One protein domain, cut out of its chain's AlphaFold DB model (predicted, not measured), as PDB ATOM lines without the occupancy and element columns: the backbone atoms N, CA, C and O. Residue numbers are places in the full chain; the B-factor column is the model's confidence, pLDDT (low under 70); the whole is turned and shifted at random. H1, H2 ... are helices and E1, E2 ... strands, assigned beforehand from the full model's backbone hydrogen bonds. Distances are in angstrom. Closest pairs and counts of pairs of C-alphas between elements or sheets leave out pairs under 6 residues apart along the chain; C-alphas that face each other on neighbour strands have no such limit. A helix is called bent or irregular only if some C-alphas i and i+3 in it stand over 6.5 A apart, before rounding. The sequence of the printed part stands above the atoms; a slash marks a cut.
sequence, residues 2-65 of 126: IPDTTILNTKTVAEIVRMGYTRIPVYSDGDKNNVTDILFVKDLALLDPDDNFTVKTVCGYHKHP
ATOM      1  N   ILE A   2     104.510  82.519 128.232       97.44
ATOM      2  CA  ILE A   2     105.390  83.695 128.167       97.44
ATOM      3  C   ILE A   2     106.390  83.669 129.341       97.44
ATOM      4  O   ILE A   2     106.009  83.190 130.409       97.44
ATOM      5  N   PRO A   3     107.654  84.109 129.185       98.31
ATOM      6  CA  PRO A   3     108.587  84.134 130.309       98.31
ATOM      7  C   PRO A   3     108.249  85.264 131.290       98.31
ATOM      8  O   PRO A   3     107.804  86.339 130.871       98.31
ATOM      9  N   ASP A   4     108.510  85.038 132.579       98.31
ATOM     10  CA  ASP A   4     108.276  85.988 133.680       98.31
ATOM     11  C   ASP A   4     109.031  87.321 133.505       98.31
ATOM     12  O   ASP A   4     108.553  88.383 133.908       98.31
ATOM     13  N   THR A   5     110.174  87.275 132.823       98.12
ATOM     14  CA  THR A   5     111.021  88.424 132.469       98.12
ATOM     15  C   THR A   5     110.479  89.289 131.327       98.12
ATOM     16  O   THR A   5     111.067  90.330 131.030       98.12
ATOM     17  N   THR A   6     109.372  88.909 130.679       98.12
ATOM     18  CA  THR A   6     108.818  89.703 129.572       98.12
ATOM     19  C   THR A   6     108.374  91.079 130.051       98.12
ATOM     20  O   THR A   6     107.587  91.183 130.988       98.12
ATOM     21  N   ILE A   7     108.839  92.130 129.376       98.00
ATOM     22  CA  ILE A   7     108.432  93.518 129.625       98.00
ATOM     23  C   ILE A   7     107.095  93.783 128.926       98.00
ATOM     24  O   ILE A   7     106.955  93.502 127.734       98.00
ATOM     25  N   LEU A   8     106.129  94.343 129.651       97.38
ATOM     26  CA  LEU A   8     104.781  94.681 129.188       97.38
ATOM     27  C   LEU A   8     104.724  96.121 128.658       97.38
ATOM     28  O   LEU A   8     104.071  96.985 129.229       97.38
ATOM     29  N   ASN A   9     105.424  96.367 127.551       96.69
ATOM     30  CA  ASN A   9     105.336  97.620 126.802       96.69
ATOM     31  C   ASN A   9     104.216  97.564 125.750       96.69
ATOM     32  O   ASN A   9     103.609  96.519 125.506       96.69
ATOM     33  N   THR A  10     103.967  98.679 125.061       95.94
ATOM     34  CA  THR A  10     102.858  98.805 124.099       95.94
ATOM     35  C   THR A  10     102.875  97.718 123.027       95.94
ATOM     36  O   THR A  10     101.825  97.200 122.646       95.94
ATOM     37  N   LYS A  11     104.065  97.332 122.549       96.00
ATOM     38  CA  LYS A  11     104.205  96.300 121.521       96.00
ATOM     39  C   LYS A  11     103.845  94.920 122.069       96.00
ATOM     40  O   LYS A  11     103.049  94.219 121.449       96.00
ATOM     41  N   THR A  12     104.417  94.524 123.204       96.50
ATOM     42  CA  THR A  12     104.191  93.187 123.774       96.50
ATOM     43  C   THR A  12     102.764  93.024 124.284       96.50
ATOM     44  O   THR A  12     102.156  91.983 124.050       96.50
ATOM     45  N   VAL A  13     102.180  94.062 124.889       96.06
ATOM     46  CA  VAL A  13     100.763  94.067 125.288       96.06
ATOM     47  C   VAL A  13      99.857  93.909 124.064       96.06
ATOM     48  O   VAL A  13      98.958  93.068 124.075       96.06
ATOM     49  N   ALA A  14     100.114  94.644 122.976       95.38
ATOM     50  CA  ALA A  14      99.343  94.500 121.741       95.38
ATOM     51  C   ALA A  14      99.467  93.092 121.130       95.38
ATOM     52  O   ALA A  14      98.478  92.538 120.646       95.38
ATOM     53  N   GLU A  15     100.659  92.489 121.170       96.50
ATOM     54  CA  GLU A  15     100.873  91.108 120.731       96.50
ATOM     55  C   GLU A  15     100.079  90.112 121.586       96.50
ATOM     56  O   GLU A  15      99.369  89.283 121.018       96.50
ATOM     57  N   ILE A  16     100.129  90.240 122.916       96.94
ATOM     58  CA  ILE A  16      99.369  89.408 123.862       96.94
ATOM     59  C   ILE A  16      97.870  89.476 123.565       96.94
ATOM     60  O   ILE A  16      97.220  88.439 123.434       96.94
ATOM     61  N   VAL A  17      97.321  90.683 123.404       94.94
ATOM     62  CA  VAL A  17      95.892  90.876 123.118       94.94
ATOM     63  C   VAL A  17      95.515  90.264 121.767       94.94
ATOM     64  O   VAL A  17      94.496  89.582 121.660       94.94
ATOM     65  N   ARG A  18      96.350  90.442 120.735       96.19
ATOM     66  CA  ARG A  18      96.100  89.901 119.388       96.19
ATOM     67  C   ARG A  18      96.090  88.371 119.346       96.19
ATOM     68  O   ARG A  18      95.423  87.809 118.483       96.19
ATOM     69  N   MET A  19      96.810  87.697 120.244       95.56
ATOM     70  CA  MET A  19      96.786  86.231 120.326       95.56
ATOM     71  C   MET A  19      95.415  85.680 120.745       95.56
ATOM     72  O   MET A  19      95.141  84.513 120.493       95.56
ATOM     73  N   GLY A  20      94.558  86.491 121.378       95.44
ATOM     74  CA  GLY A  20      93.180  86.116 121.708       95.44
ATOM     75  C   GLY A  20      93.021  85.173 122.907       95.44
ATOM     76  O   GLY A  20      91.896  84.846 123.274       95.44
ATOM     77  N   TYR A  21      94.112  84.759 123.558       96.44
ATOM     78  CA  TYR A  21      94.045  83.969 124.789       96.44
ATOM     79  C   TYR A  21      93.681  84.846 125.985       96.44
ATOM     80  O   TYR A  21      94.214  85.937 126.145       96.44
ATOM     81  N   THR A  22      92.829  84.351 126.881       96.06
ATOM     82  CA  THR A  22      92.443  85.092 128.096       96.06
ATOM     83  C   THR A  22      93.351  84.807 129.291       96.06
ATOM     84  O   THR A  22      93.448  85.631 130.202       96.06
ATOM     85  N   ARG A  23      93.981  83.626 129.313       97.38
ATOM     86  CA  ARG A  23      94.819  83.103 130.401       97.38
ATOM     87  C   ARG A  23      96.090  82.543 129.779       97.38
ATOM     88  O   ARG A  23      96.013  81.657 128.932       97.38
ATOM     89  N   ILE A  24      97.246  83.065 130.170       98.06
ATOM     90  CA  ILE A  24      98.532  82.712 129.565       98.06
ATOM     91  C   ILE A  24      99.449  82.178 130.665       98.06
ATOM     92  O   ILE A  24      99.789  82.939 131.570       98.06
ATOM     93  N   PRO A  25      99.880  80.902 130.610       98.19
ATOM     94  CA  PRO A  25     100.828  80.386 131.588       98.19
ATOM     95  C   PRO A  25     102.178  81.097 131.474       98.19
ATOM     96  O   PRO A  25     102.674  81.340 130.361       98.19
ATOM     97  N   VAL A  26     102.758  81.403 132.629       98.38
ATOM     98  CA  VAL A  26     104.028  82.112 132.788       98.38
ATOM     99  C   VAL A  26     105.063  81.155 133.362       98.38
ATOM    100  O   VAL A  26     104.774  80.448 134.323       98.38
ATOM    101  N   TYR A  27     106.255  81.132 132.770       98.31
ATOM    102  CA  TYR A  27     107.357  80.279 133.218       98.31
ATOM    103  C   TYR A  27     108.582  81.101 133.629       98.31
ATOM    104  O   TYR A  27     108.786  82.197 133.097       98.31
ATOM    105  N   SER A  28     109.398  80.575 134.543       97.88
ATOM    106  CA  SER A  28     110.625  81.227 135.020       97.88
ATOM    107  C   SER A  28     111.891  80.470 134.615       97.88
ATOM    108  O   SER A  28     111.842  79.358 134.092       97.88
ATOM    109  N   ASP A  29     113.047  81.112 134.808       96.25
ATOM    110  CA  ASP A  29     114.388  80.514 134.657       96.25
ATOM    111  C   ASP A  29     114.695  79.932 133.264       96.25
ATOM    112  O   ASP A  29     115.618  79.143 133.084       96.25
ATOM    113  N   GLY A  30     113.924  80.336 132.252       95.19
ATOM    114  CA  GLY A  30     114.036  79.805 130.894       95.19
ATOM    115  C   GLY A  30     113.473  78.390 130.720       95.19
ATOM    116  O   GLY A  30     113.460  77.897 129.592       95.19
ATOM    117  N   ASP A  31     112.962  77.764 131.782       96.00
ATOM    118  CA  ASP A  31     112.418  76.410 131.757       96.00
ATOM    119  C   ASP A  31     110.891  76.433 131.655       96.00
ATOM    120  O   ASP A  31     110.185  76.858 132.567       96.00
ATOM    121  N   LYS A  32     110.355  75.927 130.541       95.19
ATOM    122  CA  LYS A  32     108.904  75.851 130.316       95.19
ATOM    123  C   LYS A  32     108.202  74.835 131.220       95.19
ATOM    124  O   LYS A  32     106.983  74.918 131.341       95.19
ATOM    125  N   ASN A  33     108.928  73.917 131.860       94.75
ATOM    126  CA  ASN A  33     108.365  73.043 132.892       94.75
ATOM    127  C   ASN A  33     108.123  73.792 134.207       94.75
ATOM    128  O   ASN A  33     107.240  73.412 134.984       94.75
ATOM    129  N   ASN A  34     108.856  74.884 134.438       96.25
ATOM    130  CA  ASN A  34     108.760  75.696 135.640       96.25
ATOM    131  C   ASN A  34     107.711  76.807 135.489       96.25
ATOM    132  O   ASN A  34     108.023  77.995 135.398       96.25
ATOM    133  N   VAL A  35     106.438  76.408 135.417       97.81
ATOM    134  CA  VAL A  35     105.305  77.345 135.389       97.81
ATOM    135  C   VAL A  35     105.032  77.867 136.791       97.81
ATOM    136  O   VAL A  35     104.698  77.092 137.685       97.81
ATOM    137  N   THR A  36     105.134  79.180 136.970       97.62
ATOM    138  CA  THR A  36     105.011  79.834 138.279       97.62
ATOM    139  C   THR A  36     103.710  80.606 138.434       97.62
ATOM    140  O   THR A  36     103.178  80.677 139.538       97.62
ATOM    141  N   ASP A  37     103.168  81.147 137.336       98.00
ATOM    142  CA  ASP A  37     102.019  82.053 137.368       98.00
ATOM    143  C   ASP A  37     101.102  81.874 136.146       98.00
ATOM    144  O   ASP A  37     101.448  81.236 135.147       98.00
ATOM    145  N   ILE A  38      99.921  82.494 136.203       97.75
ATOM    146  CA  ILE A  38      99.042  82.681 135.047       97.75
ATOM    147  C   ILE A  38      98.771  84.176 134.890       97.75
ATOM    148  O   ILE A  38      98.183  84.805 135.767       97.75
ATOM    149  N   LEU A  39      99.141  84.726 133.735       98.06
ATOM    150  CA  LEU A  39      98.781  86.086 133.357       98.06
ATOM    151  C   LEU A  39      97.347  86.098 132.824       98.06
ATOM    152  O   LEU A  39      97.038  85.421 131.837       98.06
ATOM    153  N   PHE A  40      96.470  86.874 133.455       97.31
ATOM    154  CA  PHE A  40      95.127  87.113 132.940       97.31
ATOM    155  C   PHE A  40      95.167  88.378 132.090       97.31
ATOM    156  O   PHE A  40      95.557  89.439 132.565       97.31
ATOM    157  N   VAL A  41      94.730  88.303 130.831       97.00
ATOM    158  CA  VAL A  41      94.836  89.452 129.909       97.00
ATOM    159  C   VAL A  41      94.046  90.668 130.400       97.00
ATOM    160  O   VAL A  41      94.460  91.801 130.175       97.00
ATOM    161  N   LYS A  42      92.957  90.457 131.149       96.31
ATOM    162  CA  LYS A  42      92.197  91.553 131.772       96.31
ATOM    163  C   LYS A  42      93.005  92.369 132.789       96.31
ATOM    164  O   LYS A  42      92.659  93.520 133.020       96.31
ATOM    165  N   ASP A  43      94.062  91.808 133.369       95.75
ATOM    166  CA  ASP A  43      94.914  92.520 134.327       95.75
ATOM    167  C   ASP A  43      95.771  93.585 133.633       95.75
ATOM    168  O   ASP A  43      96.223  94.536 134.263       95.75
ATOM    169  N   LEU A  44      95.943  93.474 132.312       95.38
ATOM    170  CA  LEU A  44      96.640  94.467 131.499       95.38
ATOM    171  C   LEU A  44      95.780  95.706 131.213       95.38
ATOM    172  O   LEU A  44      96.296  96.690 130.698       95.38
ATOM    173  N   ALA A  45      94.478  95.684 131.522       92.00
ATOM    174  CA  ALA A  45      93.539  96.731 131.108       92.00
ATOM    175  C   ALA A  45      93.832  98.113 131.714       92.00
ATOM    176  O   ALA A  45      93.490  99.125 131.108       92.00
ATOM    177  N   LEU A  46      94.427  98.152 132.909       86.75
ATOM    178  CA  LEU A  46      94.774  99.387 133.623       86.75
ATOM    179  C   LEU A  46      96.287  99.619 133.694       86.75
ATOM    180  O   LEU A  46      96.730 100.527 134.391       86.75
ATOM    181  N   LEU A  47      97.070  98.776 133.024       91.75
ATOM    182  CA  LEU A  47      98.517  98.884 133.022       91.75
ATOM    183  C   LEU A  47      98.935  99.999 132.065       91.75
ATOM    184  O   LEU A  47      98.550  99.976 130.897       91.75
ATOM    185  N   ASP A  48      99.728 100.949 132.559       92.38
ATOM    186  CA  ASP A  48     100.407 101.912 131.699       92.38
ATOM    187  C   ASP A  48     101.621 101.220 131.055       92.38
ATOM    188  O   ASP A  48     102.530 100.783 131.771       92.38
ATOM    189  N   PRO A  49     101.665 101.059 129.720       86.62
ATOM    190  CA  PRO A  49     102.790 100.404 129.064       86.62
ATOM    191  C   PRO A  49     104.121 101.155 129.219       86.62
ATOM    192  O   PRO A  49     105.178 100.544 129.034       86.62
ATOM    193  N   ASP A  50     104.092 102.449 129.559       90.62
ATOM    194  CA  ASP A  50     105.297 103.257 129.766       90.62
ATOM    195  C   ASP A  50     106.002 102.930 131.099       90.62
ATOM    196  O   ASP A  50     107.219 103.112 131.213       90.62
ATOM    197  N   ASP A  51     105.294 102.329 132.065       92.81
ATOM    198  CA  ASP A  51     105.880 101.848 133.327       92.81
ATOM    199  C   ASP A  51     106.811 100.638 133.124       92.81
ATOM    200  O   ASP A  51     107.614 100.307 133.999       92.81
ATOM    201  N   ASN A  52     106.734  99.972 131.962       90.38
ATOM    202  CA  ASN A  52     107.587  98.841 131.585       90.38
ATOM    203  C   ASN A  52     107.651  97.726 132.651       90.38
ATOM    204  O   ASN A  52     108.692  97.088 132.846       90.38
ATOM    205  N   PHE A  53     106.535  97.458 133.336       96.44
ATOM    206  CA  PHE A  53     106.450  96.339 134.271       96.44
ATOM    207  C   PHE A  53     106.758  95.013 133.576       96.44
ATOM    208  O   PHE A  53     106.417  94.793 132.414       96.44
ATOM    209  N   THR A  54     107.378  94.092 134.307       97.75
ATOM    210  CA  THR A  54     107.519  92.715 133.833       97.75
ATOM    211  C   THR A  54     106.245  91.925 134.111       97.75
ATOM    212  O   THR A  54     105.476  92.256 135.020       97.75
ATOM    213  N   VAL A  55     106.047  90.829 133.376       97.88
ATOM    214  CA  VAL A  55     104.987  89.850 133.662       97.88
ATOM    215  C   VAL A  55     105.059  89.391 135.120       97.88
ATOM    216  O   VAL A  55     104.032  89.343 135.791       97.88
ATOM    217  N   LYS A  56     106.268  89.146 135.643       97.75
ATOM    218  CA  LYS A  56     106.497  88.797 137.050       97.75
ATOM    219  C   LYS A  56     105.903  89.814 138.024       97.75
ATOM    220  O   LYS A  56     105.274  89.422 139.001       97.75
ATOM    221  N   THR A  57     106.087  91.110 137.769       97.06
ATOM    222  CA  THR A  57     105.552  92.172 138.634       97.06
ATOM    223  C   THR A  57     104.024  92.154 138.653       97.06
ATOM    224  O   THR A  57     103.423  92.194 139.725       97.06
ATOM    225  N   VAL A  58     103.394  92.043 137.480       97.25
ATOM    226  CA  VAL A  58     101.927  92.024 137.352       97.25
ATOM    227  C   VAL A  58     101.333  90.767 137.988       97.25
ATOM    228  O   VAL A  58     100.419  90.860 138.809       97.25
ATOM    229  N   CYS A  59     101.890  89.593 137.687       97.38
ATOM    230  CA  CYS A  59     101.465  88.334 138.299       97.38
ATOM    231  C   CYS A  59     101.671  88.342 139.820       97.38
ATOM    232  O   CYS A  59     100.782  87.927 140.559       97.38
ATOM    233  N   GLY A  60     102.785  88.897 140.306       96.69
ATOM    234  CA  GLY A  60     103.063  89.029 141.736       96.69
ATOM    235  C   GLY A  60     102.076  89.934 142.483       96.69
ATOM    236  O   GLY A  60     101.875  89.744 143.685       96.69
ATOM    237  N   TYR A  61     101.439  90.883 141.791       96.00
ATOM    238  CA  TYR A  61     100.377  91.723 142.345       96.00
ATOM    239  C   TYR A  61      99.030  90.987 142.401       96.00
ATOM    240  O   TYR A  61      98.396  90.956 143.456       96.00
ATOM    241  N   HIS A  62      98.608  90.362 141.295       95.75
ATOM    242  CA  HIS A  62      97.288  89.723 141.195       95.75
ATOM    243  C   HIS A  62      97.211  88.320 141.812       95.75
ATOM    244  O   HIS A  62      96.160  87.944 142.327       95.75
ATOM    245  N   LYS A  63      98.315  87.562 141.788       95.19
ATOM    246  CA  LYS A  63      98.476  86.232 142.399       95.19
ATOM    247  C   LYS A  63      97.372  85.238 142.029       95.19
ATOM    248  O   LYS A  63      96.820  84.559 142.898       95.19
ATOM    249  N   HIS A  64      97.046  85.144 140.740       96.06
ATOM    250  CA  HIS A  64      96.100  84.131 140.267       96.06
ATOM    251  C   HIS A  64      96.637  82.724 140.557       96.06
ATOM    252  O   HIS A  64      97.806  82.453 140.278       96.06
ATOM    253  N   PRO A  65      95.810  81.811 141.096       94.50
ATOM    254  CA  PRO A  65      96.260  80.469 141.435       94.50
ATOM    255  C   PRO A  65      96.603  79.668 140.176       94.50
ATOM    256  O   PRO A  65      95.839  79.645 139.209       94.50
TER     257      PRO A  65
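What this domain is: This is residues 2 to 65 of the 126 residues of the protein "CBS domain-containing protein" of Strongylus vulgaris (UniProt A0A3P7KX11). A two-stranded hairpin, E1 and E2, has H3 packed on it, mainly on E2, while H1 and H2 lie toward its open end, where E1 begins and E2 ends. The 64 printed residues run H1, E1, E2, H2, H3; the sheet E1 - E2 is antiparallel and the class is mixed. The whole is compact, radius of gyration of the C-alphas 10.8 A, spanning 28 by 23 by 20 A.

Where its parts are: H1, residues 10 to 18, begins at C-alpha 10 (102.858, 98.805, 124.099) and measures 12.1 A. E1 is residues 23 to 27, 13.2 A; E2 is 35 to 40, 14.3 A. H2 is 41 to 46, 10.6 A, only just irregular: C-alphas 43 and 46 are 6.9 A apart. H3, 55 to 62, 10.8 A, ends at C-alpha 62 (97.288, 89.723, 141.195).

How they stand to each other: In the hairpin, N 24 and O 39 are 2.9 A apart, within hydrogen-bond range. The closest C-alphas of E2 and H3, Leu 39 and Cys 59, are 6.1 A apart. H1 and H2 only just touch, with 3 pairs of C-alphas within 8 A, the closest Val 17 and Val 41, 7.0 A. H1 and H3 are apart. Every O i to N i+4 pair is within range in H1 and H3; H2 has 0 of 2, but 2 of 3 O i to N i+3.

The domain as a whole: The printed part has no cut, no long link and no residue under pLDDT 70.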